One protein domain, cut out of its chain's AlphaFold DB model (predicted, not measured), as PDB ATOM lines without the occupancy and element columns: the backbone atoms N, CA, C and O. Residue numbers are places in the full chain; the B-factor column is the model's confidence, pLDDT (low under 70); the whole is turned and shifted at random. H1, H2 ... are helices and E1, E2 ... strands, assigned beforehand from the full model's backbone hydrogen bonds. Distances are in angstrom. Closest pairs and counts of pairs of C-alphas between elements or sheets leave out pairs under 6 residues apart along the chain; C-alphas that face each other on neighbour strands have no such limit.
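What this domain is: This is residues 119 to 320 of the 320 residues of an uncharacterized protein of Clostridiales bacterium UBA8153 (UniProt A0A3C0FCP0). The model has two lobes joined by the long helix H2: one lobe is a strongly twisted three-stranded sheet, E2 to E4, with H1 packed along one face, and the other is the helical hairpin of H3 and H4 with H5 across its base. H6 and the small strand pair E1 and E5 sit by the beginning of H2. The 202 printed residues hold, in order, E1 E2 E3 E4 H1 E5 H2 H3 H4 H5 H6, a mixed class of helices and strands. The sheets, E2 - E3 - E4 and E1 - E5, are antiparallel. The whole is compact, with a radius of gyration of the C-alphas of 18.8 A, yet elongated, spanning 65 by 40 by 28 A.

Where its parts are: E1, residues 124 to 126, begins at C-alpha (-6.018, 54.482, 22.810). E2, residues 130 to 137, 20.4 A long, bends by 57 degrees at residue 133. E3, residues 146 to 153, measures 22.3 A, and E4, residues 159 to 165, 20.3 A. H1, residues 172 to 189, is 25.0 A long. E5, residues 191 to 193, precedes H2, residues 194 to 217, 34.2 A. H3, residues 235 to 253, is 26.8 A long and H4, residues 258 to 276, 25.7 A. H5 is residues 283 to 294, and H6, residues 304 to 313, ends at C-alpha (-10.671, 45.503, 25.100).

How they stand to each other: E2, E3 and E4 form a meander, each strand the antiparallel neighbour of the one before; N 136 and O 148 are 2.9 A apart, N 149 and O 162 2.8 A. E1 and E5 are antiparallel, with N 125 and O 192 2.9 A apart. H1 and H6 on one face of the three-stranded sheet make two layers; H1 runs along the strands over E2 and E3, at a height over the sheet of 8.8 A. H2, the hub, touches H1 with residues 196 to 205 alone, closest at C-alphas 181 and 201, 4.7 A, about perpendicular but only just, at 71 degrees. It touches H6, closest at C-alphas 194 and 307, 5.3 A, and H5, closest at C-alphas 212 and 287, 5.9 A. H3 and H4, a hairpin, touch at a steep tilt of 41 degrees, opposite ways, closest at C-alphas 251 and 261, 4.6 A. H3 touches H5, closest at C-alphas 236 and 294, 4.5 A. Every O i to N i+4 pair is within hydrogen-bond range in H1, H2, H3, H4 and H6, and 7 of 8 in H5.

The domain as a whole: The C-alphas farthest apart, of Glu 120 and Gly 255, are 67.8 A apart. The printed part has no cut. The link from H2 to H3 is long, 17 residues. The mean pLDDT of the printed part is 92.1, and no printed residue is under 70.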
ATOM      1  N   GLY A 119     -14.548  57.530  24.278       92.81
ATOM      2  CA  GLY A 119     -16.009  57.655  24.209       92.81
ATOM      3  C   GLY A 119     -16.540  57.981  22.807       92.81
ATOM      4  O   GLY A 119     -17.616  57.521  22.434       92.81
ATOM      5  N   GLU A 120     -15.760  58.698  21.997       94.25
ATOM      6  CA  GLU A 120     -16.068  59.026  20.596       94.25
ATOM      7  C   GLU A 120     -15.683  57.909  19.602       94.25
ATOM      8  O   GLU A 120     -15.811  58.081  18.390       94.25
ATOM      9  N   GLY A 121     -15.227  56.748  20.090       93.50
ATOM     10  CA  GLY A 121     -14.868  55.598  19.253       93.50
ATOM     11  C   GLY A 121     -13.413  55.577  18.776       93.50
ATOM     12  O   GLY A 121     -13.070  54.779  17.904       93.50
ATOM     13  N   TYR A 122     -12.544  56.398  19.369       94.12
ATOM     14  CA  TYR A 122     -11.102  56.444  19.110       94.12
ATOM     15  C   TYR A 122     -10.318  55.939  20.332       94.12
ATOM     16  O   TYR A 122      -9.686  56.729  21.035       94.12
ATOM     17  N   PRO A 123     -10.362  54.627  20.629       96.44
ATOM     18  CA  PRO A 123      -9.648  54.055  21.762       96.44
ATOM     19  C   PRO A 123      -8.134  54.208  21.593       96.44
ATOM     20  O   PRO A 123      -7.579  54.071  20.496       96.44
ATOM     21  N   CYS A 124      -7.465  54.437  22.714       95.88
ATOM     22  CA  CYS A 124      -6.018  54.482  22.810       95.88
ATOM     23  C   CYS A 124      -5.550  53.951  24.167       95.88
ATOM     24  O   CYS A 124      -6.340  53.895  25.113       95.88
ATOM     25  N   ILE A 125      -4.269  53.590  24.236       97.12
ATOM     26  CA  ILE A 125      -3.589  53.164  25.463       97.12
ATOM     27  C   ILE A 125      -2.470  54.164  25.768       97.12
ATOM     28  O   ILE A 125      -1.639  54.460  24.901       97.12
ATOM     29  N   GLU A 126      -2.483  54.685  26.987       95.56
ATOM     30  CA  GLU A 126      -1.517  55.609  27.575       95.56
ATOM     31  C   GLU A 126      -0.188  54.900  27.882       95.56
ATOM     32  O   GLU A 126      -0.157  53.889  28.585       95.56
ATOM     33  N   GLY A 127       0.914  55.429  27.349       95.19
ATOM     34  CA  GLY A 127       2.274  54.912  27.558       95.19
ATOM     35  C   GLY A 127       3.186  55.825  28.379       95.19
ATOM     36  O   GLY A 127       4.337  55.486  28.607       95.19
ATOM     37  N   GLY A 128       2.724  57.005  28.792       95.44
ATOM     38  CA  GLY A 128       3.475  57.908  29.657       95.44
ATOM     39  C   GLY A 128       3.418  57.445  31.107       95.44
ATOM     40  O   GLY A 128       2.345  57.125  31.607       95.44
ATOM     41  N   GLY A 129       4.566  57.448  31.782       95.38
ATOM     42  CA  GLY A 129       4.722  57.074  33.188       95.38
ATOM     43  C   GLY A 129       5.188  55.639  33.425       95.38
ATOM     44  O   GLY A 129       5.518  55.312  34.555       95.38
ATOM     45  N   TRP A 130       5.274  54.796  32.394       95.88
ATOM     46  CA  TRP A 130       5.700  53.408  32.559       95.88
ATOM     47  C   TRP A 130       6.420  52.855  31.330       95.88
ATOM     48  O   TRP A 130       6.267  53.366  30.220       95.88
ATOM     49  N   GLN A 131       7.195  51.792  31.531       95.44
ATOM     50  CA  GLN A 131       7.869  51.054  30.469       95.44
ATOM     51  C   GLN A 131       7.184  49.715  30.239       95.44
ATOM     52  O   GLN A 131       7.169  48.886  31.146       95.44
ATOM     53  N   ALA A 132       6.703  49.461  29.023       95.50
ATOM     54  CA  ALA A 132       6.265  48.125  28.632       95.50
ATOM     55  C   ALA A 132       7.502  47.255  28.350       95.50
ATOM     56  O   ALA A 132       8.350  47.630  27.537       95.50
ATOM     57  N   LEU A 133       7.630  46.118  29.031       93.06
ATOM     58  CA  LEU A 133       8.830  45.278  28.991       93.06
ATOM     59  C   LEU A 133       8.604  43.987  28.213       93.06
ATOM     60  O   LEU A 133       9.402  43.646  27.343       93.06
ATOM     61  N   GLU A 134       7.517  43.288  28.520       92.38
ATOM     62  CA  GLU A 134       7.203  41.984  27.945       92.38
ATOM     63  C   GLU A 134       5.694  41.796  27.809       92.38
ATOM     64  O   GLU A 134       4.899  42.578  28.334       92.38
ATOM     65  N   GLY A 135       5.301  40.764  27.073       92.62
ATOM     66  CA  GLY A 135       3.909  40.401  26.896       92.62
ATOM     67  C   GLY A 135       3.717  38.893  26.916       92.62
ATOM     68  O   GLY A 135       4.669  38.114  26.813       92.62
ATOM     69  N   GLN A 136       2.467  38.494  27.112       92.50
ATOM     70  CA  GLN A 136       2.062  37.105  27.095       92.50
ATOM     71  C   GLN A 136       0.712  36.938  26.400       92.50
ATOM     72  O   GLN A 136      -0.305  37.460  26.850       92.50
ATOM     73  N   THR A 137       0.693  36.098  25.364       92.06
ATOM     74  CA  THR A 137      -0.524  35.672  24.670       92.06
ATOM     75  C   THR A 137      -0.809  34.208  25.005       92.06
ATOM     76  O   THR A 137      -0.065  33.306  24.611       92.06
ATOM     77  N   LEU A 138      -1.902  33.945  25.727       88.94
ATOM     78  CA  LEU A 138      -2.296  32.595  26.145       88.94
ATOM     79  C   LEU A 138      -3.372  32.014  25.230       88.94
ATOM     80  O   LEU A 138      -4.443  32.585  25.051       88.94
ATOM     81  N   ARG A 139      -3.146  30.804  24.712       81.50
ATOM     82  CA  ARG A 139      -4.142  30.096  23.898       81.50
ATOM     83  C   ARG A 139      -5.007  29.184  24.767       81.50
ATOM     84  O   ARG A 139      -4.622  28.048  25.035       81.50
ATOM     85  N   LYS A 140      -6.188  29.661  25.168       80.75
ATOM     86  CA  LYS A 140      -7.157  28.871  25.952       80.75
ATOM     87  C   LYS A 140      -8.379  28.418  25.144       80.75
ATOM     88  O   LYS A 140      -8.998  27.416  25.491       80.75
ATOM     89  N   GLY A 141      -8.677  29.074  24.021       76.06
ATOM     90  CA  GLY A 141      -9.751  28.699  23.097       76.06
ATOM     91  C   GLY A 141      -9.926  29.720  21.971       76.06
ATOM     92  O   GLY A 141      -9.118  30.631  21.832       76.06
ATOM     93  N   TYR A 142     -10.971  29.573  21.150       78.06
ATOM     94  CA  TYR A 142     -11.300  30.562  20.108       78.06
ATOM     95  C   TYR A 142     -11.849  31.871  20.707       78.06
ATOM     96  O   TYR A 142     -11.458  32.963  20.295       78.06
ATOM     97  N   ASP A 143     -12.712  31.752  21.718       87.19
ATOM     98  CA  ASP A 143     -13.307  32.891  22.433       87.19
ATOM     99  C   ASP A 143     -12.514  33.302  23.683       87.19
ATOM    100  O   ASP A 143     -12.863  34.285  24.330       87.19
ATOM    101  N   ASP A 144     -11.443  32.572  24.014       91.88
ATOM    102  CA  ASP A 144     -10.589  32.848  25.167       91.88
ATOM    103  C   ASP A 144      -9.124  32.961  24.737       91.88
ATOM    104  O   ASP A 144      -8.397  31.966  24.607       91.88
ATOM    105  N   LEU A 145      -8.718  34.206  24.492       94.50
ATOM    106  CA  LEU A 145      -7.372  34.585  24.081       94.50
ATOM    107  C   LEU A 145      -6.879  35.746  24.963       94.50
ATOM    108  O   LEU A 145      -6.919  36.902  24.524       94.50
ATOM    109  N   PRO A 146      -6.487  35.465  26.223       96.25
ATOM    110  CA  PRO A 146      -5.907  36.461  27.112       96.25
ATOM    111  C   PRO A 146      -4.577  36.971  26.562       96.25
ATOM    112  O   PRO A 146      -3.728  36.179  26.143       96.25
ATOM    113  N   VAL A 147      -4.420  38.288  26.589       97.31
ATOM    114  CA  VAL A 147      -3.189  39.000  26.269       97.31
ATOM    115  C   VAL A 147      -2.864  39.917  27.436       97.31
ATOM    116  O   VAL A 147      -3.680  40.776  27.781       97.31
ATOM    117  N   SER A 148      -1.672  39.744  27.992       97.06
ATOM    118  CA  SER A 148      -1.123  40.565  29.067       97.06
ATOM    119  C   SER A 148       0.111  41.311  28.573       97.06
ATOM    120  O   SER A 148       0.886  40.789  27.772       97.06
ATOM    121  N   ILE A 149       0.294  42.543  29.035       97.56
ATOM    122  CA  ILE A 149       1.496  43.348  28.807       97.56
ATOM    123  C   ILE A 149       2.010  43.777  30.168       97.56
ATOM    124  O   ILE A 149       1.313  44.492  30.885       97.56
ATOM    125  N   HIS A 150       3.232  43.380  30.493       96.75
ATOM    126  CA  HIS A 150       3.863  43.666  31.772       96.75
ATOM    127  C   HIS A 150       4.916  44.756  31.617       96.75
ATOM    128  O   HIS A 150       5.596  44.882  30.592       96.75
ATOM    129  N   GLY A 151       5.063  45.555  32.662       97.00
ATOM    130  CA  GLY A 151       5.979  46.673  32.674       97.00
ATOM    131  C   GLY A 151       6.281  47.175  34.073       97.00
ATOM    132  O   GLY A 151       5.952  46.533  35.068       97.00
ATOM    133  N   VAL A 152       6.921  48.338  34.130       96.94
ATOM    134  CA  VAL A 152       7.279  48.999  35.389       96.94
ATOM    135  C   VAL A 152       6.937  50.479  35.352       96.94
ATOM    136  O   VAL A 152       7.114  51.127  34.318       96.94
ATOM    137  N   ASP A 153       6.474  51.015  36.477       95.56
ATOM    138  CA  ASP A 153       6.336  52.456  36.681       95.56
ATOM    139  C   ASP A 153       7.732  53.103  36.674       95.56
ATOM    140  O   ASP A 153       8.676  52.609  37.297       95.56
ATOM    141  N   TYR A 154       7.889  54.203  35.941       94.00
ATOM    142  CA  TYR A 154       9.169  54.905  35.874       94.00
ATOM    143  C   TYR A 154       9.532  55.635  37.178       94.00
ATOM    144  O   TYR A 154      10.709  55.943  37.378       94.00
ATOM    145  N   GLU A 155       8.558  55.961  38.033       91.88
ATOM    146  CA  GLU A 155       8.784  56.736  39.258       91.88
ATOM    147  C   GLU A 155       9.402  55.885  40.373       91.88
ATOM    148  O   GLU A 155      10.374  56.307  41.008       91.88
ATOM    149  N   ASP A 156       8.857  54.690  40.607       92.25
ATOM    150  CA  ASP A 156       9.230  53.829  41.734       92.25
ATOM    151  C   ASP A 156       9.647  52.402  41.339       92.25
ATOM    152  O   ASP A 156      10.128  51.649  42.189       92.25
ATOM    153  N   GLY A 157       9.532  52.035  40.058       94.56
ATOM    154  CA  GLY A 157       9.860  50.698  39.564       94.56
ATOM    155  C   GLY A 157       8.836  49.626  39.939       94.56
ATOM    156  O   GLY A 157       9.134  48.438  39.796       94.56
ATOM    157  N   SER A 158       7.659  50.009  40.440       95.69
ATOM    158  CA  SER A 158       6.587  49.068  40.761       95.69
ATOM    159  C   SER A 158       6.085  48.347  39.502       95.69
ATOM    160  O   SER A 158       6.058  48.937  38.419       95.69
ATOM    161  N   PRO A 159       5.717  47.057  39.606       97.25
ATOM    162  CA  PRO A 159       5.210  46.307  38.467       97.25
ATOM    163  C   PRO A 159       3.828  46.823  38.055       97.25
ATOM    164  O   PRO A 159       2.961  47.052  38.899       97.25
ATOM    165  N   LEU A 160       3.625  46.954  36.747       97.06
ATOM    166  CA  LEU A 160       2.373  47.367  36.119       97.06
ATOM    167  C   LEU A 160       1.965  46.357  35.047       97.06
ATOM    168  O   LEU A 160       2.817  45.712  34.430       97.06
ATOM    169  N   GLU A 161       0.661  46.239  34.805       96.88
ATOM    170  CA  GLU A 161       0.115  45.295  33.834       96.88
ATOM    171  C   GLU A 161      -1.085  45.875  33.075       96.88
ATOM    172  O   GLU A 161      -1.876  46.649  33.613       96.88
ATOM    173  N   LEU A 162      -1.217  45.487  31.806       96.69
ATOM    174  CA  LEU A 162      -2.420  45.660  30.998       96.69
ATOM    175  C   LEU A 162      -2.914  44.296  30.541       96.69
ATOM    176  O   LEU A 162      -2.193  43.595  29.835       96.69
ATOM    177  N   GLU A 163      -4.169  43.976  30.831       97.25
ATOM    178  CA  GLU A 163      -4.789  42.733  30.381       97.25
ATOM    179  C   GLU A 163      -5.974  42.999  29.452       97.25
ATOM    180  O   GLU A 163      -6.730  43.963  29.606       97.25
ATOM    181  N   ALA A 164      -6.167  42.107  28.486       97.25
ATOM    182  CA  ALA A 164      -7.375  42.040  27.679       97.25
ATOM    183  C   ALA A 164      -7.640  40.612  27.209       97.25
ATOM    184  O   ALA A 164      -6.729  39.808  27.045       97.25
ATOM    185  N   ASN A 165      -8.901  40.315  26.892       96.75
ATOM    186  CA  ASN A 165      -9.250  39.113  26.143       96.75
ATOM    187  C   ASN A 165      -9.607  39.487  24.700       96.75
ATOM    188  O   ASN A 165     -10.574  40.224  24.466       96.75
ATOM    189  N   LEU A 166      -8.821  38.979  23.748       96.69
ATOM    190  CA  LEU A 166      -8.968  39.228  22.308       96.69
ATOM    191  C   LEU A 166      -9.693  38.090  21.571       96.69
ATOM    192  O   LEU A 166      -9.768  38.095  20.336       96.69
ATOM    193  N   GLY A 167     -10.253  37.138  22.321       94.50
ATOM    194  CA  GLY A 167     -11.046  36.035  21.797       94.50
ATOM    195  C   GLY A 167     -12.239  36.522  20.975       94.50
ATOM    196  O   GLY A 167     -12.831  37.572  21.249       94.50
ATOM    197  N   GLY A 168     -12.548  35.793  19.904       92.75
ATOM    198  CA  GLY A 168     -13.595  36.157  18.945       92.75
ATOM    199  C   GLY A 168     -13.305  37.404  18.089       92.75
ATOM    200  O   GLY A 168     -14.123  37.752  17.234       92.75
ATOM    201  N   ILE A 169     -12.165  38.084  18.281       94.94
ATOM    202  CA  ILE A 169     -11.722  39.219  17.451       94.94
ATOM    203  C   ILE A 169     -10.548  38.808  16.562       94.94
ATOM    204  O   ILE A 169     -10.542  39.144  15.378       94.94
ATOM    205  N   LEU A 170      -9.563  38.109  17.132       94.31
ATOM    206  CA  LEU A 170      -8.300  37.778  16.473       94.31
ATOM    207  C   LEU A 170      -7.980  36.283  16.536       94.31
ATOM    208  O   LEU A 170      -8.441  35.560  17.416       94.31
ATOM    209  N   SER A 171      -7.126  35.847  15.610       91.81
ATOM    210  CA  SER A 171      -6.390  34.589  15.738       91.81
ATOM    211  C   SER A 171      -5.282  34.709  16.802       91.81
ATOM    212  O   SER A 171      -4.843  35.830  17.086       91.81
ATOM    213  N   PRO A 172      -4.780  33.594  17.367       90.75
ATOM    214  CA  PRO A 172      -3.637  33.617  18.282       90.75
ATOM    215  C   PRO A 172      -2.400  34.317  17.706       90.75
ATOM    216  O   PRO A 172      -1.760  35.103  18.398       90.75
ATOM    217  N   GLU A 173      -2.095  34.091  16.430       90.38
ATOM    218  CA  GLU A 173      -0.938  34.686  15.758       90.38
ATOM    219  C   GLU A 173      -1.098  36.204  15.580       90.38
ATOM    220  O   GLU A 173      -0.147  36.972  15.756       90.38
ATOM    221  N   HIS A 174      -2.320  36.665  15.281       92.94
ATOM    222  CA  HIS A 174      -2.625  38.097  15.257       92.94
ATOM    223  C   HIS A 174      -2.566  38.721  16.646       92.94
ATOM    224  O   HIS A 174      -2.068  39.836  16.762       92.94
ATOM    225  N   ALA A 175      -3.059  38.038  17.680       94.25
ATOM    226  CA  ALA A 175      -3.019  38.546  19.049       94.25
ATOM    227  C   ALA A 175      -1.583  38.714  19.556       94.25
ATOM    228  O   ALA A 175      -1.255  39.779  20.068       94.25
ATOM    229  N   HIS A 176      -0.710  37.740  19.298       92.94
ATOM    230  CA  HIS A 176       0.711  37.831  19.636       92.94
ATOM    231  C   HIS A 176       1.414  38.966  18.868       92.94
ATOM    232  O   HIS A 176       2.167  39.751  19.437       92.94
ATOM    233  N   THR A 177       1.083  39.151  17.586       94.06
ATOM    234  CA  THR A 177       1.601  40.292  16.806       94.06
ATOM    235  C   THR A 177       1.078  41.638  17.339       94.06
ATOM    236  O   THR A 177       1.792  42.643  17.325       94.06
ATOM    237  N   VAL A 178      -0.176  41.687  17.805       96.19
ATOM    238  CA  VAL A 178      -0.785  42.870  18.434       96.19
ATOM    239  C   VAL A 178      -0.111  43.199  19.761       96.19
ATOM    240  O   VAL A 178       0.180  44.367  19.988       96.19
ATOM    241  N   GLU A 179       0.153  42.206  20.605       95.88
ATOM    242  CA  GLU A 179       0.855  42.353  21.884       95.88
ATOM    243  C   GLU A 179       2.193  43.079  21.689       95.88
ATOM    244  O   GLU A 179       2.406  44.169  22.227       95.88
ATOM    245  N   HIS A 180       3.038  42.549  20.803       95.31
ATOM    246  CA  HIS A 180       4.297  43.178  20.411       95.31
ATOM    247  C   HIS A 180       4.090  44.576  19.816       95.31
ATOM    248  O   HIS A 180       4.820  45.523  20.125       95.31
ATOM    249  N   GLY A 181       3.065  44.733  18.974       95.81
ATOM    250  CA  GLY A 181       2.694  46.015  18.391       95.81
ATOM    251  C   GLY A 181       2.341  47.068  19.445       95.81
ATOM    252  O   GLY A 181       2.740  48.225  19.293       95.81
ATOM    253  N   ILE A 182       1.638  46.693  20.517       97.38
ATOM    254  CA  ILE A 182       1.289  47.592  21.622       97.38
ATOM    255  C   ILE A 182       2.548  47.954  22.412       97.38
ATOM    256  O   ILE A 182       2.799  49.147  22.574       97.38
ATOM    257  N   ILE A 183       3.372  46.981  22.821       95.81
ATOM    258  CA  ILE A 183       4.641  47.232  23.535       95.81
ATOM    259  C   ILE A 183       5.505  48.227  22.752       95.81
ATOM    260  O   ILE A 183       5.917  49.268  23.272       95.81
ATOM    261  N   ARG A 184       5.702  47.963  21.456       94.31
ATOM    262  CA  ARG A 184       6.435  48.852  20.549       94.31
ATOM    263  C   ARG A 184       5.792  50.235  20.485       94.31
ATOM    264  O   ARG A 184       6.507  51.234  20.491       94.31
ATOM    265  N   CYS A 185       4.462  50.327  20.435       95.44
ATOM    266  CA  CYS A 185       3.780  51.617  20.390       95.44
ATOM    267  C   CYS A 185       4.005  52.460  21.642       95.44
ATOM    268  O   CYS A 185       4.256  53.662  21.531       95.44
ATOM    269  N   LEU A 186       3.886  51.839  22.811       95.50
ATOM    270  CA  LEU A 186       4.031  52.504  24.100       95.50
ATOM    271  C   LEU A 186       5.465  53.007  24.274       95.50
ATOM    272  O   LEU A 186       5.659  54.189  24.537       95.50
ATOM    273  N   ASN A 187       6.458  52.173  23.964       93.19
ATOM    274  CA  ASN A 187       7.867  52.540  24.100       93.19
ATOM    275  C   ASN A 187       8.356  53.534  23.033       93.19
ATOM    276  O   ASN A 187       9.321  54.251  23.264       93.19
ATOM    277  N   GLN A 188       7.731  53.587  21.851       92.44
ATOM    278  CA  GLN A 188       8.189  54.449  20.754       92.44
ATOM    279  C   GLN A 188       7.422  55.774  20.653       92.44
ATOM    280  O   GLN A 188       8.013  56.808  20.347       92.44
ATOM    281  N   TYR A 189       6.102  55.748  20.841       93.69
ATOM    282  CA  TYR A 189       5.229  56.916  20.667       93.69
ATOM    283  C   TYR A 189       4.660  57.423  21.994       93.69
ATOM    284  O   TYR A 189       3.964  58.440  22.008       93.69
ATOM    285  N   GLY A 190       4.852  56.688  23.093       93.62
ATOM    286  CA  GLY A 190       4.159  56.939  24.350       93.62
ATOM    287  C   GLY A 190       2.640  56.785  24.250       93.62
ATOM    288  O   GLY A 190       1.958  57.086  25.213       93.62
ATOM    289  N   LEU A 191       2.066  56.396  23.108       95.25
ATOM    290  CA  LEU A 191       0.619  56.319  22.897       95.25
ATOM    291  C   LEU A 191       0.297  55.273  21.834       95.25
ATOM    292  O   LEU A 191       0.720  55.377  20.675       95.25
ATOM    293  N   CYS A 192      -0.520  54.296  22.205       97.12
ATOM    294  CA  CYS A 192      -1.032  53.307  21.272       97.12
ATOM    295  C   CYS A 192      -2.387  53.762  20.723       97.12
ATOM    296  O   CYS A 192      -3.339  53.951  21.471       97.12
ATOM    297  N   THR A 193      -2.474  53.941  19.411       96.44
ATOM    298  CA  THR A 193      -3.693  54.248  18.651       96.44
ATOM    299  C   THR A 193      -3.840  53.200  17.558       96.44
ATOM    300  O   THR A 193      -2.858  52.552  17.204       96.44
ATOM    301  N   SER A 194      -5.010  53.065  16.933       96.62
ATOM    302  CA  SER A 194      -5.179  52.105  15.826       96.62
ATOM    303  C   SER A 194      -4.168  52.334  14.690       96.62
ATOM    304  O   SER A 194      -3.636  51.385  14.118       96.62
ATOM    305  N   ARG A 195      -3.828  53.599  14.405       94.69
ATOM    306  CA  ARG A 195      -2.833  53.967  13.389       94.69
ATOM    307  C   ARG A 195      -1.407  53.608  13.803       94.69
ATOM    308  O   ARG A 195      -0.654  53.107  12.968       94.69
ATOM    309  N   THR A 196      -1.008  53.913  15.040       94.94
ATOM    310  CA  THR A 196       0.344  53.572  15.509       94.94
ATOM    311  C   THR A 196       0.491  52.063  15.665       94.94
ATOM    312  O   THR A 196       1.503  51.533  15.218       94.94
ATOM    313  N   LEU A 197      -0.552  51.362  16.124       97.12
ATOM    314  CA  LEU A 197      -0.589  49.905  16.233       97.12
ATOM    315  C   LEU A 197      -0.432  49.223  14.873       97.12
ATOM    316  O   LEU A 197       0.451  48.387  14.716       97.12
ATOM    317  N   ALA A 198      -1.197  49.634  13.856       95.88
ATOM    318  CA  ALA A 198      -1.045  49.102  12.499       95.88
ATOM    319  C   ALA A 198       0.393  49.262  11.971       95.88
ATOM    320  O   ALA A 198       0.948  48.359  11.345       95.88
ATOM    321  N   ALA A 199       1.006  50.423  12.228       93.31
ATOM    322  CA  ALA A 199       2.380  50.691  11.829       93.31
ATOM    323  C   ALA A 199       3.399  49.856  12.619       93.31
ATOM    324  O   ALA A 199       4.366  49.380  12.030       93.31
ATOM    325  N   ALA A 200       3.188  49.685  13.924       94.19
ATOM    326  CA  ALA A 200       4.052  48.903  14.798       94.19
ATOM    327  C   ALA A 200       4.001  47.411  14.455       94.19
ATOM    328  O   ALA A 200       5.055  46.810  14.296       94.19
ATOM    329  N   MET A 201       2.808  46.850  14.227       94.62
ATOM    330  CA  MET A 201       2.639  45.467  13.766       94.62
ATOM    331  C   MET A 201       3.341  45.221  12.426       94.62
ATOM    332  O   MET A 201       4.016  44.214  12.246       94.62
ATOM    333  N   ALA A 202       3.218  46.158  11.478       92.62
ATOM    334  CA  ALA A 202       3.892  46.038  10.188       92.62
ATOM    335  C   ALA A 202       5.423  46.076  10.328       92.62
ATOM    336  O   ALA A 202       6.120  45.330   9.640       92.62
ATOM    337  N   ALA A 203       5.942  46.935  11.209       91.69
ATOM    338  CA  ALA A 203       7.372  47.013  11.492       91.69
ATOM    339  C   ALA A 203       7.879  45.740  12.191       91.69
ATOM    340  O   ALA A 203       8.873  45.172  11.749       91.69
ATOM    341  N   GLU A 204       7.147  45.242  13.190       91.69
ATOM    342  CA  GLU A 204       7.438  43.990  13.897       91.69
ATOM    343  C   GLU A 204       7.507  42.806  12.924       91.69
ATOM    344  O   GLU A 204       8.530  42.130  12.823       91.69
ATOM    345  N   ALA A 205       6.466  42.609  12.111       91.00
ATOM    346  CA  ALA A 205       6.432  41.528  11.132       91.00
ATOM    347  C   ALA A 205       7.536  41.657  10.067       91.00
ATOM    348  O   ALA A 205       8.026  40.648   9.558       91.00
ATOM    349  N   SER A 206       7.929  42.880   9.699       91.50
ATOM    350  CA  SER A 206       9.038  43.116   8.767       91.50
ATOM    351  C   SER A 206      10.390  42.757   9.387       91.50
ATOM    352  O   SER A 206      11.207  42.111   8.734       91.50
ATOM    353  N   GLU A 207      10.630  43.157  10.635       91.94
ATOM    354  CA  GLU A 207      11.868  42.859  11.363       91.94
ATOM    355  C   GLU A 207      11.998  41.364  11.650       91.94
ATOM    356  O   GLU A 207      13.057  40.790  11.406       91.94
ATOM    357  N   LEU A 208      10.914  40.699  12.050       91.56
ATOM    358  CA  LEU A 208      10.908  39.253  12.263       91.56
ATOM    359  C   LEU A 208      11.141  38.478  10.968       91.56
ATOM    360  O   LEU A 208      11.939  37.543  10.946       91.56
ATOM    361  N   ARG A 209      10.525  38.889   9.851       91.44
ATOM    362  CA  ARG A 209      10.836  38.293   8.542       91.44
ATOM    363  C   ARG A 209      12.300  38.455   8.174       91.44
ATOM    364  O   ARG A 209      12.901  37.507   7.676       91.44
ATOM    365  N   HIS A 210      12.865  39.632   8.427       91.62
ATOM    366  CA  HIS A 210      14.279  39.877   8.193       91.62
ATOM    367  C   HIS A 210      15.158  38.997   9.090       91.62
ATOM    368  O   HIS A 210      16.076  38.355   8.593       91.62
ATOM    369  N   SER A 211      14.835  38.886  10.379       92.62
ATOM    370  CA  SER A 211      15.506  37.999  11.334       92.62
ATOM    371  C   SER A 211      15.489  36.534  10.869       92.62
ATOM    372  O   SER A 211      16.532  35.878  10.857       92.62
ATOM    373  N   VAL A 212      14.339  36.032  10.402       91.69
ATOM    374  CA  VAL A 212      14.213  34.677   9.840       91.69
ATOM    375  C   VAL A 212      15.045  34.519   8.565       91.69
ATOM    376  O   VAL A 212      15.776  33.537   8.424       91.69
ATOM    377  N   ASP A 213      14.959  35.470   7.634       91.88
ATOM    378  CA  ASP A 213      15.711  35.423   6.377       91.88
ATOM    379  C   ASP A 213      17.224  35.411   6.627       91.88
ATOM    380  O   ASP A 213      17.927  34.505   6.173       91.88
ATOM    381  N   VAL A 214      17.725  36.360   7.421       91.06
ATOM    382  CA  VAL A 214      19.147  36.450   7.768       91.06
ATOM    383  C   VAL A 214      19.593  35.202   8.527       91.06
ATOM    384  O   VAL A 214      20.650  34.653   8.209       91.06
ATOM    385  N   GLY A 215      18.788  34.691   9.465       91.69
ATOM    386  CA  GLY A 215      19.142  33.500  10.237       91.69
ATOM    387  C   GLY A 215      19.261  32.248   9.367       91.69
ATOM    388  O   GLY A 215      20.216  31.482   9.515       91.69
ATOM    389  N   TYR A 216      18.389  32.067   8.370       90.25
ATOM    390  CA  TYR A 216      18.549  30.976   7.403       90.25
ATOM    391  C   TYR A 216      19.700  31.215   6.423       90.25
ATOM    392  O   TYR A 216      20.471  30.290   6.150       90.25
ATOM    393  N   ARG A 217      19.839  32.435   5.895       90.50
ATOM    394  CA  ARG A 217      20.836  32.783   4.874       90.50
ATOM    395  C   ARG A 217      22.265  32.713   5.405       90.50
ATOM    396  O   ARG A 217      23.139  32.187   4.719       90.50
ATOM    397  N   LEU A 218      22.496  33.220   6.613       91.81
ATOM    398  CA  LEU A 218      23.803  33.216   7.279       91.81
ATOM    399  C   LEU A 218      24.032  31.976   8.146       91.81
ATOM    400  O   LEU A 218      25.103  31.819   8.725       91.81
ATOM    401  N   ARG A 219      23.046  31.074   8.209       92.56
ATOM    402  CA  ARG A 219      23.043  29.896   9.080       92.56
ATOM    403  C   ARG A 219      23.244  30.255  10.555       92.56
ATOM    404  O   ARG A 219      23.999  29.584  11.247       92.56
ATOM    405  N   ALA A 220      22.581  31.302  11.017       93.38
ATOM    406  CA  ALA A 220      22.655  31.809  12.380       93.38
ATOM    407  C   ALA A 220      21.278  31.654  13.060       93.38
ATOM    408  O   ALA A 220      20.497  32.601  13.082       93.38
ATOM    409  N   PRO A 221      20.907  30.463  13.561       91.94
ATOM    410  CA  PRO A 221      19.633  30.272  14.258       91.94
ATOM    411  C   PRO A 221      19.492  31.143  15.521       91.94
ATOM    412  O   PRO A 221      18.380  31.481  15.908       91.94
ATOM    413  N   GLU A 222      20.595  31.561  16.143       91.44
ATOM    414  CA  GLU A 222      20.609  32.410  17.342       91.44
ATOM    415  C   GLU A 222      20.060  33.831  17.135       91.44
ATOM    416  O   GLU A 222      19.760  34.504  18.115       91.44
ATOM    417  N   ILE A 223      19.919  34.292  15.887       91.56
ATOM    418  CA  ILE A 223      19.321  35.602  15.586       91.56
ATOM    419  C   ILE A 223      17.822  35.519  15.281       91.56
ATOM    420  O   ILE A 223      17.211  36.551  14.998       91.56
ATOM    421  N   PHE A 224      17.216  34.326  15.311       91.88
ATOM    422  CA  PHE A 224      15.774  34.177  15.130       91.88
ATOM    423  C   PHE A 224      15.007  34.847  16.270       91.88
ATOM    424  O   PHE A 224      15.227  34.559  17.441       91.88
ATOM    425  N   GLY A 225      14.065  35.714  15.906       87.31
ATOM    426  CA  GLY A 225      13.176  36.403  16.840       87.31
ATOM    427  C   GLY A 225      13.757  37.700  17.392       87.31
ATOM    428  O   GLY A 225      13.135  38.298  18.260       87.31
ATOM    429  N   VAL A 226      14.922  38.133  16.904       87.25
ATOM    430  CA  VAL A 226      15.558  39.389  17.314       87.25
ATOM    431  C   VAL A 226      14.994  40.550  16.496       87.25
ATOM    432  O   VAL A 226      15.059  40.543  15.265       87.25
ATOM    433  N   THR A 227      14.474  41.558  17.187       85.88
ATOM    434  CA  THR A 227      13.955  42.811  16.629       85.88
ATOM    435  C   THR A 227      14.617  44.010  17.309       85.88
ATOM    436  O   THR A 227      15.394  43.873  18.257       85.88
ATOM    437  N   SER A 228      14.326  45.218  16.828       79.88
ATOM    438  CA  SER A 228      14.819  46.459  17.446       79.88
ATOM    439  C   SER A 228      14.275  46.696  18.859       79.88
ATOM    440  O   SER A 228      14.866  47.462  19.619       79.88
ATOM    441  N   THR A 229      13.166  46.043  19.216       77.62
ATOM    442  CA  THR A 229      12.523  46.152  20.530       77.62
ATOM    443  C   THR A 229      12.928  45.043  21.500       77.62
ATOM    444  O   THR A 229      12.564  45.124  22.667       77.62
ATOM    445  N   GLY A 230      13.684  44.035  21.054       81.56
ATOM    446  CA  GLY A 230      14.159  42.939  21.900       81.56
ATOM    447  C   GLY A 230      14.125  41.582  21.203       81.56
ATOM    448  O   GLY A 230      14.056  41.492  19.980       81.56
ATOM    449  N   SER A 231      14.181  40.514  21.996       81.94
ATOM    450  CA  SER A 231      14.090  39.137  21.503       81.94
ATOM    451  C   SER A 231      12.734  38.538  21.856       81.94
ATOM    452  O   SER A 231      12.337  38.537  23.017       81.94
ATOM    453  N   CYS A 232      12.046  37.985  20.864       81.75
ATOM    454  CA  CYS A 232      10.770  37.307  21.042       81.75
ATOM    455  C   CYS A 232      10.971  35.883  21.588       81.75
ATOM    456  O   CYS A 232      11.657  35.067  20.964       81.75
ATOM    457  N   GLY A 233      10.319  35.560  22.708       77.44
ATOM    458  CA  GLY A 233      10.256  34.214  23.298       77.44
ATOM    459  C   GLY A 233       9.328  33.259  22.539       77.44
ATOM    460  O   GLY A 233       8.452  32.632  23.125       77.44
ATOM    461  N   ASN A 234       9.464  33.176  21.215       83.75
ATOM    462  CA  ASN A 234       8.607  32.336  20.376       83.75
ATOM    463  C   ASN A 234       9.166  30.911  20.186       83.75
ATOM    464  O   ASN A 234      10.364  30.678  20.399       83.75
ATOM    465  N   PRO A 235       8.337  29.943  19.743       85.44
ATOM    466  CA  PRO A 235       8.772  28.558  19.562       85.44
ATOM    467  C   PRO A 235      10.022  28.393  18.686       85.44
ATOM    468  O   PRO A 235      10.887  27.580  19.009       85.44
ATOM    469  N   LEU A 236      10.170  29.174  17.611       90.25
ATOM    470  CA  LEU A 236      11.339  29.118  16.730       90.25
ATOM    471  C   LEU A 236      12.621  29.570  17.438       90.25
ATOM    472  O   LEU A 236      13.643  28.894  17.314       90.25
ATOM    473  N   ALA A 237      12.576  30.671  18.189       88.50
ATOM    474  CA  ALA A 237      13.711  31.155  18.973       88.50
ATOM    475  C   ALA A 237      14.107  30.145  20.069       88.50
ATOM    476  O   ALA A 237      15.289  29.837  20.237       88.50
ATOM    477  N   HIS A 238      13.126  29.546  20.753       89.50
ATOM    478  CA  HIS A 238      13.376  28.506  21.755       89.50
ATOM    479  C   HIS A 238      13.975  27.230  21.149       89.50
ATOM    480  O   HIS A 238      14.966  26.710  21.667       89.50
ATOM    481  N   LEU A 239      13.432  26.739  20.029       92.44
ATOM    482  CA  LEU A 239      13.982  25.583  19.310       92.44
ATOM    483  C   LEU A 239      15.399  25.862  18.801       92.44
ATOM    484  O   LEU A 239      16.262  24.985  18.872       92.44
ATOM    485  N   ALA A 240      15.657  27.080  18.324       92.62
ATOM    486  CA  ALA A 240      16.982  27.515  17.914       92.62
ATOM    487  C   ALA A 240      17.993  27.430  19.053       92.62
ATOM    488  O   ALA A 240      19.021  26.772  18.894       92.62
ATOM    489  N   GLN A 241      17.684  28.031  20.202       92.31
ATOM    490  CA  GLN A 241      18.548  27.981  21.380       92.31
ATOM    491  C   GLN A 241      18.773  26.538  21.851       92.31
ATOM    492  O   GLN A 241      19.917  26.128  22.050       92.31
ATOM    493  N   PHE A 242      17.702  25.747  21.958       93.75
ATOM    494  CA  PHE A 242      17.765  24.357  22.407       93.75
ATOM    495  C   PHE A 242      18.639  23.484  21.498       93.75
ATOM    496  O   PHE A 242      19.569  22.819  21.967       93.75
ATOM    497  N   HIS A 243      18.371  23.478  20.188       95.44
ATOM    498  CA  HIS A 243      19.116  22.634  19.253       95.44
ATOM    499  C   HIS A 243      20.551  23.108  19.067       95.44
ATOM    500  O   HIS A 243      21.444  22.265  18.981       95.44
ATOM    501  N   LEU A 244      20.788  24.423  19.033       95.38
ATOM    502  CA  LEU A 244      22.134  24.974  18.902       95.38
ATOM    503  C   LEU A 244      22.999  24.597  20.107       95.38
ATOM    504  O   LEU A 244      24.077  24.035  19.917       95.38
ATOM    505  N   ALA A 245      22.510  24.824  21.330       94.88
ATOM    506  CA  ALA A 245      23.231  24.463  22.549       94.88
ATOM    507  C   ALA A 245      23.543  22.960  22.586       94.88
ATOM    508  O   ALA A 245      24.684  22.561  22.819       94.88
ATOM    509  N   ARG A 246      22.550  22.118  22.270       95.69
ATOM    510  CA  ARG A 246      22.717  20.661  22.250       95.69
ATOM    511  C   ARG A 246      23.757  20.195  21.231       95.69
ATOM    512  O   ARG A 246      24.520  19.280  21.524       95.69
ATOM    513  N   GLU A 247      23.771  20.760  20.026       95.44
ATOM    514  CA  GLU A 247      24.719  20.336  18.991       95.44
ATOM    515  C   GLU A 247      26.133  20.886  19.221       95.44
ATOM    516  O   GLU A 247      27.093  20.180  18.920       95.44
ATOM    517  N   ILE A 248      26.275  22.078  19.814       94.81
ATOM    518  CA  ILE A 248      27.583  22.599  20.242       94.81
ATOM    519  C   ILE A 248      28.181  21.705  21.330       94.81
ATOM    520  O   ILE A 248      29.332  21.296  21.201       94.81
ATOM    521  N   LEU A 249      27.403  21.362  22.365       95.19
ATOM    522  CA  LEU A 249      27.868  20.495  23.455       95.19
ATOM    523  C   LEU A 249      28.340  19.137  22.928       95.19
ATOM    524  O   LEU A 249      29.451  18.722  23.238       95.19
ATOM    525  N   LYS A 250      27.565  18.502  22.039       94.88
ATOM    526  CA  LYS A 250      27.977  17.251  21.382       94.88
ATOM    527  C   LYS A 250      29.275  17.391  20.588       94.88
ATOM    528  O   LYS A 250      30.082  16.467  20.584       94.88
ATOM    529  N   GLY A 251      29.457  18.509  19.881       94.06
ATOM    530  CA  GLY A 251      30.682  18.787  19.130       94.06
ATOM    531  C   GLY A 251      31.898  18.808  20.053       94.06
ATOM    532  O   GLY A 251      32.842  18.041  19.848       94.06
ATOM    533  N   VAL A 252      31.808  19.587  21.132       94.62
ATOM    534  CA  VAL A 252      32.863  19.708  22.147       94.62
ATOM    535  C   VAL A 252      33.143  18.363  22.824       94.62
ATOM    536  O   VAL A 252      34.298  17.955  22.913       94.62
ATOM    537  N   GLU A 253      32.106  17.628  23.237       95.56
ATOM    538  CA  GLU A 253      32.234  16.292  23.844       95.56
ATOM    539  C   GLU A 253      32.880  15.271  22.896       95.56
ATOM    540  O   GLU A 253      33.597  14.375  23.338       95.56
ATOM    541  N   SER A 254      32.670  15.418  21.584       93.88
ATOM    542  CA  SER A 254      33.291  14.572  20.557       93.88
ATOM    543  C   SER A 254      34.728  14.972  20.188       93.88
ATOM    544  O   SER A 254      35.318  14.363  19.295       93.88
ATOM    545  N   GLY A 255      35.302  15.974  20.865       94.75
ATOM    546  CA  GLY A 255      36.676  16.436  20.657       94.75
ATOM    547  C   GLY A 255      36.854  17.443  19.518       94.75
ATOM    548  O   GLY A 255      37.988  17.697  19.113       94.75
ATOM    549  N   GLN A 256      35.768  18.019  18.990       94.44
ATOM    550  CA  GLN A 256      35.853  19.102  18.005       94.44
ATOM    551  C   GLN A 256      36.336  20.397  18.662       94.44
ATOM    552  O   GLN A 256      36.091  20.647  19.847       94.44
ATOM    553  N   SER A 257      36.965  21.278  17.879       95.56
ATOM    554  CA  SER A 257      37.229  22.637  18.358       95.56
ATOM    555  C   SER A 257      35.914  23.395  18.592       95.56
ATOM    556  O   SER A 257      34.875  23.081  18.003       95.56
ATOM    557  N   LEU A 258      35.943  24.431  19.437       93.06
ATOM    558  CA  LEU A 258      34.754  25.251  19.702       93.06
ATOM    559  C   LEU A 258      34.198  25.877  18.412       93.06
ATOM    560  O   LEU A 258      32.989  25.871  18.199       93.06
ATOM    561  N   LEU A 259      35.074  26.377  17.536       93.69
ATOM    562  CA  LEU A 259      34.671  27.001  16.275       93.69
ATOM    563  C   LEU A 259      33.962  25.998  15.353       93.69
ATOM    564  O   LEU A 259      32.874  26.279  14.854       93.69
ATOM    565  N   GLU A 260      34.532  24.804  15.186       92.56
ATOM    566  CA  GLU A 260      33.924  23.730  14.389       92.56
ATOM    567  C   GLU A 260      32.601  23.244  14.993       92.56
ATOM    568  O   GLU A 260      31.648  22.977  14.253       92.56
ATOM    569  N   SER A 261      32.525  23.177  16.326       93.75
ATOM    570  CA  SER A 261      31.310  22.805  17.062       93.75
ATOM    571  C   SER A 261      30.188  23.811  16.818       93.75
ATOM    572  O   SER A 261      29.043  23.417  16.598       93.75
ATOM    573  N   VAL A 262      30.503  25.111  16.784       93.75
ATOM    574  CA  VAL A 262      29.542  26.176  16.460       93.75
ATOM    575  C   VAL A 262      29.090  26.084  15.006       93.75
ATOM    576  O   VAL A 262      27.889  26.069  14.741       93.75
ATOM    577  N   GLU A 263      30.010  25.984  14.044       92.75
ATOM    578  CA  GLU A 263      29.641  25.928  12.623       92.75
ATOM    579  C   GLU A 263      28.816  24.684  12.271       92.75
ATOM    580  O   GLU A 263      27.822  24.764  11.537       92.75
ATOM    581  N   THR A 264      29.218  23.525  12.791       92.69
ATOM    582  CA  THR A 264      28.499  22.262  12.592       92.69
ATOM    583  C   THR A 264      27.176  22.276  13.347       92.69
ATOM    584  O   THR A 264      26.147  21.876  12.792       92.69
ATOM    585  N   GLY A 265      27.184  22.791  14.579       94.44
ATOM    586  CA  GLY A 265      26.010  22.908  15.431       94.44
ATOM    587  C   GLY A 265      24.927  23.774  14.807       94.44
ATOM    588  O   GLY A 265      23.786  23.332  14.709       94.44
ATOM    589  N   ARG A 266      25.289  24.937  14.254       95.69
ATOM    590  CA  ARG A 266      24.373  25.819  13.514       95.69
ATOM    591  C   ARG A 266      23.678  25.104  12.354       95.69
ATOM    592  O   ARG A 266      22.455  25.153  12.239       95.69
ATOM    593  N   LYS A 267      24.434  24.391  11.507       93.62
ATOM    594  CA  LYS A 267      23.871  23.642  10.365       93.62
ATOM    595  C   LYS A 267      22.887  22.569  10.826       93.62
ATOM    596  O   LYS A 267      21.790  22.472  10.282       93.62
ATOM    597  N   ARG A 268      23.272  21.769  11.825       94.31
ATOM    598  CA  ARG A 268      22.434  20.681  12.348       94.31
ATOM    599  C   ARG A 268      21.199  21.203  13.067       94.31
ATOM    600  O   ARG A 268      20.123  20.647  12.876       94.31
ATOM    601  N   ALA A 269      21.338  22.275  13.842       94.31
ATOM    602  CA  ALA A 269      20.221  22.928  14.507       94.31
ATOM    603  C   ALA A 269      19.180  23.399  13.488       94.31
ATOM    604  O   ALA A 269      18.011  23.069  13.632       94.31
ATOM    605  N   LEU A 270      19.599  24.063  12.406       92.62
ATOM    606  CA  LEU A 270      18.679  24.494  11.348       92.62
ATOM    607  C   LEU A 270      17.948  23.331  10.673       92.62
ATOM    608  O   LEU A 270      16.755  23.456  10.405       92.62
ATOM    609  N   SER A 271      18.631  22.210  10.424       91.06
ATOM    610  CA  SER A 271      17.981  21.011   9.883       91.06
ATOM    611  C   SER A 271      16.920  20.462  10.837       91.06
ATOM    612  O   SER A 271      15.805  20.196  10.400       91.06
ATOM    613  N   ARG A 272      17.236  20.352  12.135       93.19
ATOM    614  CA  ARG A 272      16.290  19.873  13.157       93.19
ATOM    615  C   ARG A 272      15.097  20.812  13.322       93.19
ATOM    616  O   ARG A 272      13.971  20.353  13.374       93.19
ATOM    617  N   ILE A 273      15.329  22.125  13.338       92.19
ATOM    618  CA  ILE A 273      14.262  23.134  13.401       92.19
ATOM    619  C   ILE A 273      13.322  23.002  12.200       92.19
ATOM    620  O   ILE A 273      12.108  23.081  12.355       92.19
ATOM    621  N   ALA A 274      13.874  22.830  10.995       89.12
ATOM    622  CA  ALA A 274      13.068  22.680   9.790       89.12
ATOM    623  C   ALA A 274      12.237  21.388   9.800       89.12
ATOM    624  O   ALA A 274      11.121  21.397   9.291       89.12
ATOM    625  N   GLU A 275      12.764  20.312  10.387       90.38
ATOM    626  CA  GLU A 275      12.046  19.054  10.593       90.38
ATOM    627  C   GLU A 275      10.929  19.212  11.637       90.38
ATOM    628  O   GLU A 275       9.769  18.980  11.311       90.38
ATOM    629  N   ASP A 276      11.253  19.712  12.834       90.81
ATOM    630  CA  ASP A 276      10.311  19.869  13.954       90.81
ATOM    631  C   ASP A 276       9.129  20.797  13.618       90.81
ATOM    632  O   ASP A 276       8.012  20.585  14.084       90.81
ATOM    633  N   LEU A 277       9.366  21.841  12.815       88.38
ATOM    634  CA  LEU A 277       8.342  22.808  12.398       88.38
ATOM    635  C   LEU A 277       7.733  22.499  11.019       88.38
ATOM    636  O   LEU A 277       6.898  23.270  10.527       88.38
ATOM    637  N   GLU A 278       8.159  21.407  10.377       89.69
ATOM    638  CA  GLU A 278       7.753  21.012   9.023       89.69
ATOM    639  C   GLU A 278       7.847  22.184   8.027       89.69
ATOM    640  O   GLU A 278       6.870  22.584   7.368       89.69
ATOM    641  N   LEU A 279       9.027  22.805   7.976       88.44
ATOM    642  CA  LEU A 279       9.319  23.948   7.119       88.44
ATOM    643  C   LEU A 279       9.818  23.485   5.754       88.44
ATOM    644  O   LEU A 279      10.652  22.593   5.616       88.44
ATOM    645  N   THR A 280       9.343  24.156   4.712       86.00
ATOM    646  CA  THR A 280       9.738  23.869   3.334       86.00
ATOM    647  C   THR A 280      11.216  24.156   3.049       86.00
ATOM    648  O   THR A 280      11.876  24.987   3.680       86.00
ATOM    649  N   ALA A 281      11.737  23.498   2.011       78.88
ATOM    650  CA  ALA A 281      13.052  23.778   1.454       78.88
ATOM    651  C   ALA A 281      13.126  25.117   0.687       78.88
ATOM    652  O   ALA A 281      14.204  25.694   0.551       78.88
ATOM    653  N   SER A 282      11.987  25.608   0.187       83.75
ATOM    654  CA  SER A 282      11.913  26.796  -0.670       83.75
ATOM    655  C   SER A 282      12.125  28.084   0.126       83.75
ATOM    656  O   SER A 282      11.328  28.397   1.005       83.75
ATOM    657  N   ALA A 283      13.173  28.850  -0.194       75.62
ATOM    658  CA  ALA A 283      13.613  30.003   0.598       75.62
ATOM    659  C   ALA A 283      12.497  31.033   0.873       75.62
ATOM    660  O   ALA A 283      12.260  31.378   2.028       75.62
ATOM    661  N   GLY A 284      11.757  31.465  -0.157       74.94
ATOM    662  CA  GLY A 284      10.695  32.468   0.008       74.94
ATOM    663  C   GLY A 284       9.518  31.985   0.864       74.94
ATOM    664  O   GLY A 284       8.996  32.729   1.690       74.94
ATOM    665  N   LEU A 285       9.128  30.715   0.721       84.62
ATOM    666  CA  LEU A 285       8.040  30.125   1.510       84.62
ATOM    667  C   LEU A 285       8.489  29.762   2.930       84.62
ATOM    668  O   LEU A 285       7.691  29.847   3.862       84.62
ATOM    669  N   ARG A 286       9.762  29.399   3.112       85.88
ATOM    670  CA  ARG A 286      10.341  29.059   4.414       85.88
ATOM    671  C   ARG A 286      10.316  30.247   5.363       85.88
ATOM    672  O   ARG A 286       9.996  30.049   6.526       85.88
ATOM    673  N   VAL A 287      10.605  31.458   4.887       87.25
ATOM    674  CA  VAL A 287      10.553  32.664   5.731       87.25
ATOM    675  C   VAL A 287       9.134  32.904   6.248       87.25
ATOM    676  O   VAL A 287       8.936  33.092   7.444       87.25
ATOM    677  N   MET A 288       8.131  32.810   5.371       85.88
ATOM    678  CA  MET A 288       6.725  32.982   5.755       85.88
ATOM    679  C   MET A 288       6.234  31.878   6.698       85.88
ATOM    680  O   MET A 288       5.537  32.155   7.671       85.88
ATOM    681  N   GLN A 289       6.614  30.623   6.444       87.38
ATOM    682  CA  GLN A 289       6.294  29.515   7.344       87.38
ATOM    683  C   GLN A 289       7.028  29.637   8.684       87.38
ATOM    684  O   GLN A 289       6.432  29.355   9.716       87.38
ATOM    685  N   GLY A 290       8.282  30.085   8.683       86.75
ATOM    686  CA  GLY A 290       9.058  30.344   9.894       86.75
ATOM    687  C   GLY A 290       8.407  31.420  10.756       86.75
ATOM    688  O   GLY A 290       8.258  31.220  11.955       86.75
ATOM    689  N   LEU A 291       7.918  32.500  10.141       90.00
ATOM    690  CA  LEU A 291       7.152  33.535  10.834       90.00
ATOM    691  C   LEU A 291       5.848  32.975  11.429       90.00
ATOM    692  O   LEU A 291       5.593  33.115  12.622       90.00
ATOM    693  N   LYS A 292       5.035  32.293  10.616       88.38
ATOM    694  CA  LYS A 292       3.697  31.862  11.035       88.38
ATOM    695  C   LYS A 292       3.707  30.641  11.954       88.38
ATOM    696  O   LYS A 292       3.136  30.685  13.035       88.38
ATOM    697  N   LYS A 293       4.364  29.552  11.548       87.62
ATOM    698  CA  LYS A 293       4.436  28.303  12.329       87.62
ATOM    699  C   LYS A 293       5.446  28.392  13.468       87.62
ATOM    700  O   LYS A 293       5.198  27.858  14.541       87.62
ATOM    701  N   GLY A 294       6.593  29.012  13.200       86.31
ATOM    702  CA  GLY A 294       7.708  29.057  14.137       86.31
ATOM    703  C   GLY A 294       7.598  30.201  15.139       86.31
ATOM    704  O   GLY A 294       7.766  29.981  16.332       86.31
ATOM    705  N   MET A 295       7.310  31.415  14.669       88.50
ATOM    706  CA  MET A 295       7.255  32.596  15.535       88.50
ATOM    707  C   MET A 295       5.851  32.927  16.044       88.50
ATOM    708  O   MET A 295       5.722  33.787  16.910       88.50
ATOM    709  N   TRP A 296       4.808  32.281  15.512       88.44
ATOM    710  CA  TRP A 296       3.402  32.611  15.789       88.44
ATOM    711  C   TRP A 296       3.068  34.077  15.539       88.44
ATOM    712  O   TRP A 296       2.405  34.725  16.343       88.44
ATOM    713  N   HIS A 297       3.550  34.591  14.415       89.44
ATOM    714  CA  HIS A 297       3.237  35.933  13.957       89.44
ATOM    715  C   HIS A 297       2.430  35.870  12.666       89.44
ATOM    716  O   HIS A 297       2.661  35.009  11.811       89.44
ATOM    717  N   ASP A 298       1.496  36.805  12.515       87.62
ATOM    718  CA  ASP A 298       0.734  36.977  11.285       87.62
ATOM    719  C   ASP A 298       0.971  38.378  10.730       87.62
ATOM    720  O   ASP A 298       0.814  39.397  11.401       87.62
ATOM    721  N   ASP A 299       1.403  38.412   9.479       85.25
ATOM    722  CA  ASP A 299       1.833  39.618   8.803       85.25
ATOM    723  C   ASP A 299       0.751  40.257   7.928       85.25
ATOM    724  O   ASP A 299       0.993  41.281   7.277       85.25
ATOM    725  N   SER A 300      -0.433  39.645   7.879       88.50
ATOM    726  CA  SER A 300      -1.571  40.204   7.169       88.50
ATOM    727  C   SER A 300      -2.074  41.467   7.864       88.50
ATOM    728  O   SER A 300      -2.074  41.605   9.088       88.50
ATOM    729  N   ARG A 301      -2.500  42.440   7.055       89.88
ATOM    730  CA  ARG A 301      -2.994  43.716   7.571       89.88
ATOM    731  C   ARG A 301      -4.351  43.522   8.233       89.88
ATOM    732  O   ARG A 301      -5.299  43.105   7.573       89.88
ATOM    733  N   LEU A 302      -4.449  43.923   9.495       92.94
ATOM    734  CA  LEU A 302      -5.732  44.130  10.157       92.94
ATOM    735  C   LEU A 302      -6.347  45.458   9.712       92.94
ATOM    736  O   LEU A 302      -5.645  46.457   9.523       92.94
ATOM    737  N   ASP A 303      -7.666  45.473   9.544       94.06
ATOM    738  CA  ASP A 303      -8.394  46.694   9.223       94.06
ATOM    739  C   ASP A 303      -8.536  47.618  10.447       94.06
ATOM    740  O   ASP A 303      -8.404  47.218  11.608       94.06
ATOM    741  N   SER A 304      -8.798  48.902  10.184       93.50
ATOM    742  CA  SER A 304      -8.949  49.895  11.253       93.50
ATOM    743  C   SER A 304     -10.081  49.554  12.236       93.50
ATOM    744  O   SER A 304      -9.857  49.725  13.436       93.50
ATOM    745  N   PRO A 305     -11.271  49.078  11.806       96.56
ATOM    746  CA  PRO A 305     -12.328  48.672  12.735       96.56
ATOM    747  C   PRO A 305     -11.910  47.548  13.690       96.56
ATOM    748  O   PRO A 305     -12.259  47.572  14.868       96.56
ATOM    749  N   THR A 306     -11.139  46.571  13.218       97.19
ATOM    750  CA  THR A 306     -10.632  45.475  14.051       97.19
ATOM    751  C   THR A 306      -9.637  45.988  15.076       97.19
ATOM    752  O   THR A 306      -9.789  45.683  16.255       97.19
ATOM    753  N   LEU A 307      -8.697  46.847  14.679       97.62
ATOM    754  CA  LEU A 307      -7.751  47.459  15.617       97.62
ATOM    755  C   LEU A 307      -8.445  48.341  16.665       97.62
ATOM    756  O   LEU A 307      -8.044  48.348  17.824       97.62
ATOM    757  N   VAL A 308      -9.513  49.049  16.289       97.75
ATOM    758  CA  VAL A 308     -10.356  49.789  17.243       97.75
ATOM    759  C   VAL A 308     -11.005  48.831  18.247       97.75
ATOM    760  O   VAL A 308     -10.899  49.059  19.450       97.75
ATOM    761  N   ARG A 309     -11.610  47.726  17.788       97.50
ATOM    762  CA  ARG A 309     -12.200  46.711  18.682       97.50
ATOM    763  C   ARG A 309     -11.170  46.091  19.626       97.50
ATOM    764  O   ARG A 309     -11.483  45.874  20.789       97.50
ATOM    765  N   VAL A 310      -9.954  45.838  19.145       97.69
ATOM    766  CA  VAL A 310      -8.831  45.348  19.958       97.69
ATOM    767  C   VAL A 310      -8.492  46.344  21.065       97.69
ATOM    768  O   VAL A 310      -8.521  45.988  22.238       97.69
ATOM    769  N   LEU A 311      -8.239  47.610  20.721       97.94
ATOM    770  CA  LEU A 311      -7.880  48.643  21.702       97.94
ATOM    771  C   LEU A 311      -9.011  48.941  22.700       97.94
ATOM    772  O   LEU A 311      -8.745  49.342  23.829       97.94
ATOM    773  N   GLN A 312     -10.272  48.720  22.315       96.81
ATOM    774  CA  GLN A 312     -11.418  48.806  23.226       96.81
ATOM    775  C   GLN A 312     -11.422  47.722  24.311       96.81
ATOM    776  O   GLN A 312     -12.055  47.936  25.345       96.81
ATOM    777  N   ARG A 313     -10.753  46.579  24.099       96.94
ATOM    778  CA  ARG A 313     -10.671  45.503  25.100       96.94
ATOM    779  C   ARG A 313      -9.650  45.777  26.196       96.94
ATOM    780  O   ARG A 313      -9.860  45.316  27.308       96.94
ATOM    781  N   PHE A 314      -8.593  46.528  25.896       97.25
ATOM    782  CA  PHE A 314      -7.597  46.933  26.885       97.25
ATOM    783  C   PHE A 314      -8.078  48.137  27.699       97.25
ATOM    784  O   PHE A 314      -8.722  49.027  27.122       97.25
ATOM    785  N   PRO A 315      -7.736  48.237  28.995       95.69
ATOM    786  CA  PRO A 315      -7.923  49.476  29.740       95.69
ATOM    787  C   PRO A 315      -7.096  50.613  29.104       95.69
ATOM    788  O   PRO A 315      -6.132  50.365  28.374       95.69
ATOM    789  N   PRO A 316      -7.494  51.885  29.292       94.31
ATOM    790  CA  PRO A 316      -6.812  53.012  28.658       94.31
ATOM    791  C   PRO A 316      -5.432  53.303  29.267       94.31
ATOM    792  O   PRO A 316      -4.646  53.998  28.630       94.31
ATOM    793  N   SER A 317      -5.129  52.801  30.465       93.94
ATOM    794  CA  SER A 317      -3.821  52.887  31.122       93.94
ATOM    795  C   SER A 317      -3.668  51.740  32.137       93.94
ATOM    796  O   SER A 317      -4.684  51.161  32.523       93.94
ATOM    797  N   PRO A 318      -2.441  51.396  32.573       92.25
ATOM    798  CA  PRO A 318      -2.215  50.317  33.546       92.25
ATOM    799  C   PRO A 318      -2.558  50.690  34.997       92.25
ATOM    800  O   PRO A 318      -2.464  49.851  35.884       92.25
ATOM    801  N   TRP A 319      -2.928  51.947  35.259       90.25
ATOM    802  CA  TRP A 319      -3.316  52.426  36.593       90.25
ATOM    803  C   TRP A 319      -4.839  52.409  36.820       90.25
ATOM    804  O   TRP A 319      -5.312  53.011  37.786       90.25
ATOM    805  N   GLN A 320      -5.613  51.796  35.916       74.56
ATOM    806  CA  GLN A 320      -7.078  51.701  35.985       74.56
ATOM    807  C   GLN A 320      -7.561  50.274  36.191       74.56
ATOM    808  O   GLN A 320      -6.976  49.365  35.565       74.56
TER     809      GLN A 320